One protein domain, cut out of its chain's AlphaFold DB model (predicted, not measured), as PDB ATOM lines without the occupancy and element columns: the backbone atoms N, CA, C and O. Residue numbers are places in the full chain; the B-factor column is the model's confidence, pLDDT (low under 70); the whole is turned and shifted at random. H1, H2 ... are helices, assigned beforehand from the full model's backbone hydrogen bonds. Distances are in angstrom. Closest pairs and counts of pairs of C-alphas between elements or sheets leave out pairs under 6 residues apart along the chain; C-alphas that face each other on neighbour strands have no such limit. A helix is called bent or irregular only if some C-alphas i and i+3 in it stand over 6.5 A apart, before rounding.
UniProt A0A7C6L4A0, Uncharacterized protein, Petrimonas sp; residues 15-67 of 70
ATOM      1  N   SER A  15     119.750 178.190 139.827       91.44
ATOM      2  CA  SER A  15     118.564 178.381 138.987       91.44
ATOM      3  C   SER A  15     118.831 178.053 137.518       91.44
ATOM      4  O   SER A  15     118.052 177.320 136.915       91.44
ATOM      5  N   GLY A  16     119.956 178.507 136.958       89.75
ATOM      6  CA  GLY A  16     120.340 178.186 135.584       89.75
ATOM      7  C   GLY A  16     120.557 176.691 135.373       89.75
ATOM      8  O   GLY A  16     120.017 176.114 134.430       89.75
ATOM      9  N   ARG A  17     121.237 176.017 136.312       90.81
ATOM     10  CA  ARG A  17     121.394 174.548 136.280       90.81
ATOM     11  C   ARG A  17     120.054 173.815 136.299       90.81
ATOM     12  O   ARG A  17     119.908 172.801 135.619       90.81
ATOM     13  N   LYS A  18     119.079 174.314 137.063       92.62
ATOM     14  CA  LYS A  18     117.729 173.739 137.103       92.62
ATOM     15  C   LYS A  18     117.030 173.864 135.745       92.62
ATOM     16  O   LYS A  18     116.513 172.865 135.255       92.62
ATOM     17  N   ILE A  19     117.100 175.036 135.111       89.56
ATOM     18  CA  ILE A  19     116.511 175.282 133.783       89.56
ATOM     19  C   ILE A  19     117.125 174.346 132.734       89.56
ATOM     20  O   ILE A  19     116.396 173.691 131.995       89.56
ATOM     21  N   VAL A  20     118.455 174.221 132.698       89.12
ATOM     22  CA  VAL A  20     119.136 173.318 131.753       89.12
ATOM     23  C   VAL A  20     118.681 171.869 131.939       89.12
ATOM     24  O   VAL A  20     118.333 171.214 130.960       89.12
ATOM     25  N   ARG A  21     118.602 171.380 133.186       88.00
ATOM     26  CA  ARG A  21     118.124 170.017 133.489       88.00
ATOM     27  C   ARG A  21     116.682 169.780 133.036       88.00
ATOM     28  O   ARG A  21     116.368 168.699 132.547       88.00
ATOM     29  N   GLU A  22     115.806 170.770 133.191       89.44
ATOM     30  CA  GLU A  22     114.412 170.682 132.736       89.44
ATOM     31  C   GLU A  22     114.297 170.660 131.204       89.44
ATOM     32  O   GLU A  22     113.433 169.968 130.659       89.44
ATOM     33  N   LEU A  23     115.165 171.395 130.504       89.12
ATOM     34  CA  LEU A  23     115.184 171.460 129.040       89.12
ATOM     35  C   LEU A  23     115.848 170.238 128.397       89.12
ATOM     36  O   LEU A  23     115.416 169.820 127.326       89.12
ATOM     37  N   GLN A  24     116.833 169.627 129.056       85.88
ATOM     38  CA  GLN A  24     117.592 168.486 128.531       85.88
ATOM     39  C   GLN A  24     116.714 167.268 128.202       85.88
ATOM     40  O   GLN A  24     117.017 166.514 127.283       85.88
ATOM     41  N   ASN A  25     115.592 167.100 128.905       83.94
ATOM     42  CA  ASN A  25     114.658 165.993 128.681       83.94
ATOM     43  C   ASN A  25     113.595 166.286 127.606       83.94
ATOM     44  O   ASN A  25     112.741 165.438 127.331       83.94
ATOM     45  N   LYS A  26     113.596 167.478 126.995       88.06
ATOM     46  CA  LYS A  26     112.585 167.882 126.011       88.06
ATOM     47  C   LYS A  26     113.108 167.719 124.587       88.06
ATOM     48  O   LYS A  26     113.978 168.458 124.152       88.06
ATOM     49  N   ARG A  27     112.472 166.837 123.805       83.56
ATOM     50  CA  ARG A  27     112.798 166.598 122.379       83.56
ATOM     51  C   ARG A  27     112.691 167.837 121.479       83.56
ATOM     52  O   ARG A  27     113.252 167.843 120.394       83.56
ATOM     53  N   ALA A  28     111.946 168.855 121.906       84.75
ATOM     54  CA  ALA A  28     111.744 170.092 121.153       84.75
ATOM     55  C   ALA A  28     112.881 171.117 121.332       84.75
ATOM     56  O   ALA A  28     112.812 172.197 120.749       84.75
ATOM     57  N   VAL A  29     113.883 170.823 122.166       85.56
ATOM     58  CA  VAL A  29     114.951 171.761 122.526       85.56
ATOM     59  C   VAL A  29     116.302 171.174 122.140       85.56
ATOM     60  O   VAL A  29     116.631 170.056 122.525       85.56
ATOM     61  N   THR A  30     117.102 171.959 121.422       83.31
ATOM     62  CA  THR A  30     118.519 171.668 121.186       83.31
ATOM     63  C   THR A  30     119.343 172.501 122.160       83.31
ATOM     64  O   THR A  30     119.237 173.727 122.160       83.31
ATOM     65  N   LEU A  31     120.131 171.843 123.012       83.50
ATOM     66  CA  LEU A  31     121.065 172.502 123.923       83.50
ATOM     67  C   LEU A  31     122.451 172.524 123.282       83.50
ATOM     68  O   LEU A  31     123.055 171.473 123.079       83.50
ATOM     69  N   GLU A  32     122.952 173.717 122.993       82.12
ATOM     70  CA  GLU A  32     124.320 173.937 122.527       82.12
ATOM     71  C   GLU A  32     125.078 174.673 123.631       82.12
ATOM     72  O   GLU A  32     124.641 175.726 124.101       82.12
ATOM     73  N   TYR A  33     126.192 174.097 124.082       79.50
ATOM     74  CA  TYR A  33     127.080 174.767 125.023       79.50
ATOM     75  C   TYR A  33     128.082 175.595 124.224       79.50
ATOM     76  O   TYR A  33     128.783 175.025 123.383       79.50
ATOM     77  N   PRO A  34     128.157 176.916 124.452       74.19
ATOM     78  CA  PRO A  34     129.160 177.728 123.790       74.19
ATOM     79  C   PRO A  34     130.554 177.251 124.203       74.19
ATOM     80  O   PRO A  34     130.781 176.871 125.355       74.19
ATOM     81  N   LEU A  35     131.484 177.271 123.250       70.88
ATOM     82  CA  LEU A  35     132.894 177.057 123.550       70.88
ATOM     83  C   LEU A  35     133.376 178.172 124.497       70.88
ATOM     84  O   LEU A  35     132.927 179.313 124.360       70.88
ATOM     85  N   PRO A  36     134.265 177.869 125.458       73.62
ATOM     86  CA  PRO A  36     134.867 178.886 126.311       73.62
ATOM     87  C   PRO A  36     135.519 179.996 125.478       73.62
ATOM     88  O   PRO A  36     136.161 179.720 124.460       73.62
ATOM     89  N   GLU A  37     135.383 181.247 125.925       67.12
ATOM     90  CA  GLU A  37     136.049 182.388 125.294       67.12
ATOM     91  C   GLU A  37     137.569 182.148 125.244       67.12
ATOM     92  O   GLU A  37     138.183 181.765 126.240       67.12
ATOM     93  N   GLY A  38     138.171 182.324 124.065       67.00
ATOM     94  CA  GLY A  38     139.597 182.064 123.823       67.00
ATOM     95  C   GLY A  38     139.921 180.690 123.224       67.00
ATOM     96  O   GLY A  38     141.058 180.467 122.810       67.00
ATOM     97  N   ILE A  39     138.943 179.788 123.095       64.94
ATOM     98  CA  ILE A  39     139.105 178.516 122.377       64.94
ATOM     99  C   ILE A  39     138.574 178.668 120.944       64.94
ATOM    100  O   ILE A  39     137.556 178.098 120.563       64.94
ATOM    101  N   GLU A  40     139.265 179.465 120.125       63.00
ATOM    102  CA  GLU A  40     138.937 179.608 118.692       63.00
ATOM    103  C   GLU A  40     139.489 178.449 117.843       63.00
ATOM    104  O   GLU A  40     139.033 178.209 116.727       63.00
ATOM    105  N   LYS A  41     140.472 177.711 118.376       69.19
ATOM    106  CA  LYS A  41     141.152 176.586 117.719       69.19
ATOM    107  C   LYS A  41     141.333 175.423 118.688       69.19
ATOM    108  O   LYS A  41     142.454 174.982 118.931       69.19
ATOM    109  N   ALA A  42     140.239 174.968 119.303       71.12
ATOM    110  CA  ALA A  42     140.292 173.710 120.042       71.12
ATOM    111  C   ALA A  42     140.789 172.618 119.082       71.12
ATOM    112  O   ALA A  42     140.186 172.464 118.015       71.12
ATOM    113  N   PRO A  43     141.856 171.877 119.429       72.75
ATOM    114  CA  PRO A  43     142.243 170.724 118.645       72.75
ATOM    115  C   PRO A  43     141.062 169.759 118.601       72.75
ATOM    116  O   PRO A  43     140.364 169.529 119.595       72.75
ATOM    117  N   THR A  44     140.808 169.224 117.419       80.94
ATOM    118  CA  THR A  44     139.783 168.206 117.233       80.94
ATOM    119  C   THR A  44     140.127 166.979 118.071       80.94
ATOM    120  O   THR A  44     141.292 166.699 118.358       80.94
ATOM    121  N   HIS A  45     139.114 166.188 118.429       77.81
ATOM    122  CA  HIS A  45     139.330 164.933 119.154       77.81
ATOM    123  C   HIS A  45     140.362 164.034 118.450       77.81
ATOM    124  O   HIS A  45     141.164 163.377 119.103       77.81
ATOM    125  N   LYS A  46     140.377 164.048 117.112       80.75
ATOM    126  CA  LYS A  46     141.335 163.295 116.303       80.75
ATOM    127  C   LYS A  46     142.768 163.800 116.472       80.75
ATOM    128  O   LYS A  46     143.669 162.986 116.608       80.75
ATOM    129  N   GLU A  47     142.981 165.114 116.489       85.00
ATOM    130  CA  GLU A  47     144.311 165.707 116.687       85.00
ATOM    131  C   GLU A  47     144.850 165.429 118.092       85.00
ATOM    132  O   GLU A  47     146.008 165.045 118.237       85.00
ATOM    133  N   VAL A  48     144.000 165.557 119.119       87.56
ATOM    134  CA  VAL A  48     144.380 165.232 120.503       87.56
ATOM    135  C   VAL A  48     144.768 163.761 120.622       87.56
ATOM    136  O   VAL A  48     145.795 163.439 121.214       87.56
ATOM    137  N   PHE A  49     143.964 162.868 120.043       87.31
ATOM    138  CA  PHE A  49     144.203 161.434 120.140       87.31
ATOM    139  C   PHE A  49     145.412 160.988 119.311       87.31
ATOM    140  O   PHE A  49     146.183 160.159 119.774       87.31
ATOM    141  N   SER A  50     145.621 161.573 118.128       88.75
ATOM    142  CA  SER A  50     146.811 161.312 117.311       88.75
ATOM    143  C   SER A  50     148.084 161.674 118.066       88.75
ATOM    144  O   SER A  50     148.988 160.854 118.141       88.75
ATOM    145  N   LYS A  51     148.124 162.860 118.687       90.50
ATOM    146  CA  LYS A  51     149.287 163.293 119.465       90.50
ATOM    147  C   LYS A  51     149.560 162.372 120.658       90.50
ATOM    148  O   LYS A  51     150.704 162.050 120.932       90.50
ATOM    149  N   LEU A  52     148.508 161.919 121.340       90.19
ATOM    150  CA  LEU A  52     148.644 160.948 122.424       90.19
ATOM    151  C   LEU A  52     149.254 159.626 121.932       90.19
ATOM    152  O   LEU A  52     150.078 159.042 122.626       90.19
ATOM    153  N   LEU A  53     148.844 159.143 120.757       90.81
ATOM    154  CA  LEU A  53     149.423 157.939 120.163       90.81
ATOM    155  C   LEU A  53     150.886 158.150 119.759       90.81
ATOM    156  O   LEU A  53     151.676 157.227 119.935       90.81
ATOM    157  N   ASP A  54     151.259 159.342 119.286       92.62
ATOM    158  CA  ASP A  54     152.656 159.693 118.995       92.62
ATOM    159  C   ASP A  54     153.516 159.636 120.269       92.62
ATOM    160  O   ASP A  54     154.525 158.933 120.287       92.62
ATOM    161  N   ASP A  55     153.069 160.288 121.351       93.19
ATOM    162  CA  ASP A  55     153.766 160.297 122.648       93.19
ATOM    163  C   ASP A  55     153.938 158.859 123.192       93.19
ATOM    164  O   ASP A  55     155.016 158.462 123.633       93.19
ATOM    165  N   LEU A  56     152.893 158.028 123.096       90.31
ATOM    166  CA  LEU A  56     152.958 156.620 123.505       90.31
ATOM    167  C   LEU A  56     153.883 155.793 122.602       90.31
ATOM    168  O   LEU A  56     154.518 154.850 123.071       90.31
ATOM    169  N   SER A  57     153.956 156.117 121.313       92.94
ATOM    170  CA  SER A  57     154.837 155.402 120.392       92.94
ATOM    171  C   SER A  57     156.309 155.651 120.716       92.94
ATOM    172  O   SER A  57     157.120 154.727 120.631       92.94
ATOM    173  N   GLU A  58     156.646 156.872 121.139       93.44
ATOM    174  CA  GLU A  58     157.980 157.223 121.635       93.44
ATOM    175  C   GLU A  58     158.313 156.474 122.935       93.44
ATOM    176  O   GLU A  58     159.363 155.834 123.018       93.44
ATOM    177  N   ASP A  59     157.397 156.471 123.908       93.31
ATOM    178  CA  ASP A  59     157.603 155.823 125.211       93.31
ATOM    179  C   ASP A  59     157.784 154.300 125.107       93.31
ATOM    180  O   ASP A  59     158.628 153.711 125.792       93.31
ATOM    181  N   TYR A  60     156.982 153.643 124.266       89.31
ATOM    182  CA  TYR A  60     156.994 152.183 124.127       89.31
ATOM    183  C   TYR A  60     157.884 151.680 122.982       89.31
ATOM    184  O   TYR A  60     158.100 150.470 122.876       89.31
ATOM    185  N   GLY A  61     158.413 152.570 122.136       90.00
ATOM    186  CA  GLY A  61     159.245 152.212 120.984       90.00
ATOM    187  C   GLY A  61     158.522 151.366 119.928       90.00
ATOM    188  O   GLY A  61     159.165 150.613 119.196       90.00
ATOM    189  N   ILE A  62     157.192 151.453 119.876       88.50
ATOM    190  CA  ILE A  62     156.317 150.730 118.941       88.50
ATOM    191  C   ILE A  62     155.312 151.707 118.337       88.50
ATOM    192  O   ILE A  62     154.911 152.649 119.006       88.50
ATOM    193  N   ASP A  63     154.873 151.484 117.098       89.38
ATOM    194  CA  ASP A  63     153.854 152.341 116.483       89.38
ATOM    195  C   ASP A  63     152.462 152.033 117.060       89.38
ATOM    196  O   ASP A  63     151.815 151.036 116.727       89.38
ATOM    197  N   MET A  64     151.985 152.902 117.949       88.25
ATOM    198  CA  MET A  64     150.692 152.749 118.614       88.25
ATOM    199  C   MET A  64     149.505 153.010 117.681       88.25
ATOM    200  O   MET A  64     148.392 152.567 117.986       88.25
ATOM    201  N   HIS A  65     149.706 153.667 116.533       86.06
ATOM    202  CA  HIS A  65     148.643 153.869 115.543       86.06
ATOM    203  C   HIS A  65     148.248 152.561 114.855       86.06
ATOM    204  O   HIS A  65     147.078 152.377 114.520       86.06
ATOM    205  N   GLU A  66     149.174 151.613 114.701       85.81
ATOM    206  CA  GLU A  66     148.876 150.295 114.117       85.81
ATOM    207  C   GLU A  66     148.030 149.412 115.049       85.81
ATOM    208  O   GLU A  66     147.316 148.505 114.605       85.81
ATOM    209  N   HIS A  67     148.077 149.693 116.351       77.19
ATOM    210  CA  HIS A  67     147.406 148.911 117.385       77.19
ATOM    211  C   HIS A  67     146.066 149.499 117.835       77.19
ATOM    212  O   HIS A  67     145.299 148.818 118.523       77.19
TER     213      HIS A  67
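AT A GLANCE: This is residues 15 to 67 of the 70 residues of an uncharacterized protein of Petrimonas sp (UniProt A0A7C6L4A0). Picture two helical ends far from each other with a long, arched link between them: the longest helix, H2, at one end with the tiny H3 folded back by its side, and H1 alone at the other end. The link, residues 25 to 44, bows away from the line between the two ends, and there is no common core. The printed part has 53 residues with three named helices, in the order H1, H2, H3 along the chain, and no named strand; the class is all helix. The whole is extended, with a radius of gyration of the C-alphas of 18.8 A, and its outline is elongated, with spans of 51 by 26 by 18 A.

HOW THE PARTS SIT: Begin with H2, residues 45 to 60, the longest helix. Look along residues 50 to 57 of it, for with these residues alone H2 touches H3, residues 64 to 67. The closest C-alphas of the two are those of Ser 57 and Met 64, 5.2 A apart, and their centres are 9.6 A apart. Now go back to H1, residues 15 to 24: it touches no helix, and it is apart from both H2 and H3. In H1 and H2 every backbone O i to N i+4 pair is within hydrogen-bond range; H3, with four residues, is too short for such a pair, but its one O i to N i+3 pair is within range.

IN THESE COORDINATES: Find C-alpha 45 at (139.330, 164.933, 119.154); from there H2 runs 22.3 A to C-alpha 60 at (156.994, 152.183, 124.127). H3 follows from C-alpha 64 to C-alpha 67, 5.2 A, and ends at (147.406, 148.911, 117.385). For H1, go to the first printed residue, Ser 15, with its C-alpha at (118.564, 178.381, 138.987); the helix covers 14.4 A from there to C-alpha 24. None of the three helices is bent or irregular.

THE WHOLE: The two C-alphas farthest apart are those of Ser 15 and Gly 61, 51.6 A. The printed part has no cut from residue 15 to residue 67. The link from H1 to H2 is long, with 20 residues between them, and the link from H2 to H3 is tight, with 3. Look at residues 24 to 30 and at residues 32 to 48, of which 45 to 48 belong to H2: both stretches stand free, with no C-alpha 8 or more residues away along the chain within 10 A. The mean pLDDT of the printed part is 84.0; the model's confidence is low, under 70, at residues 37 to 41, within the long link.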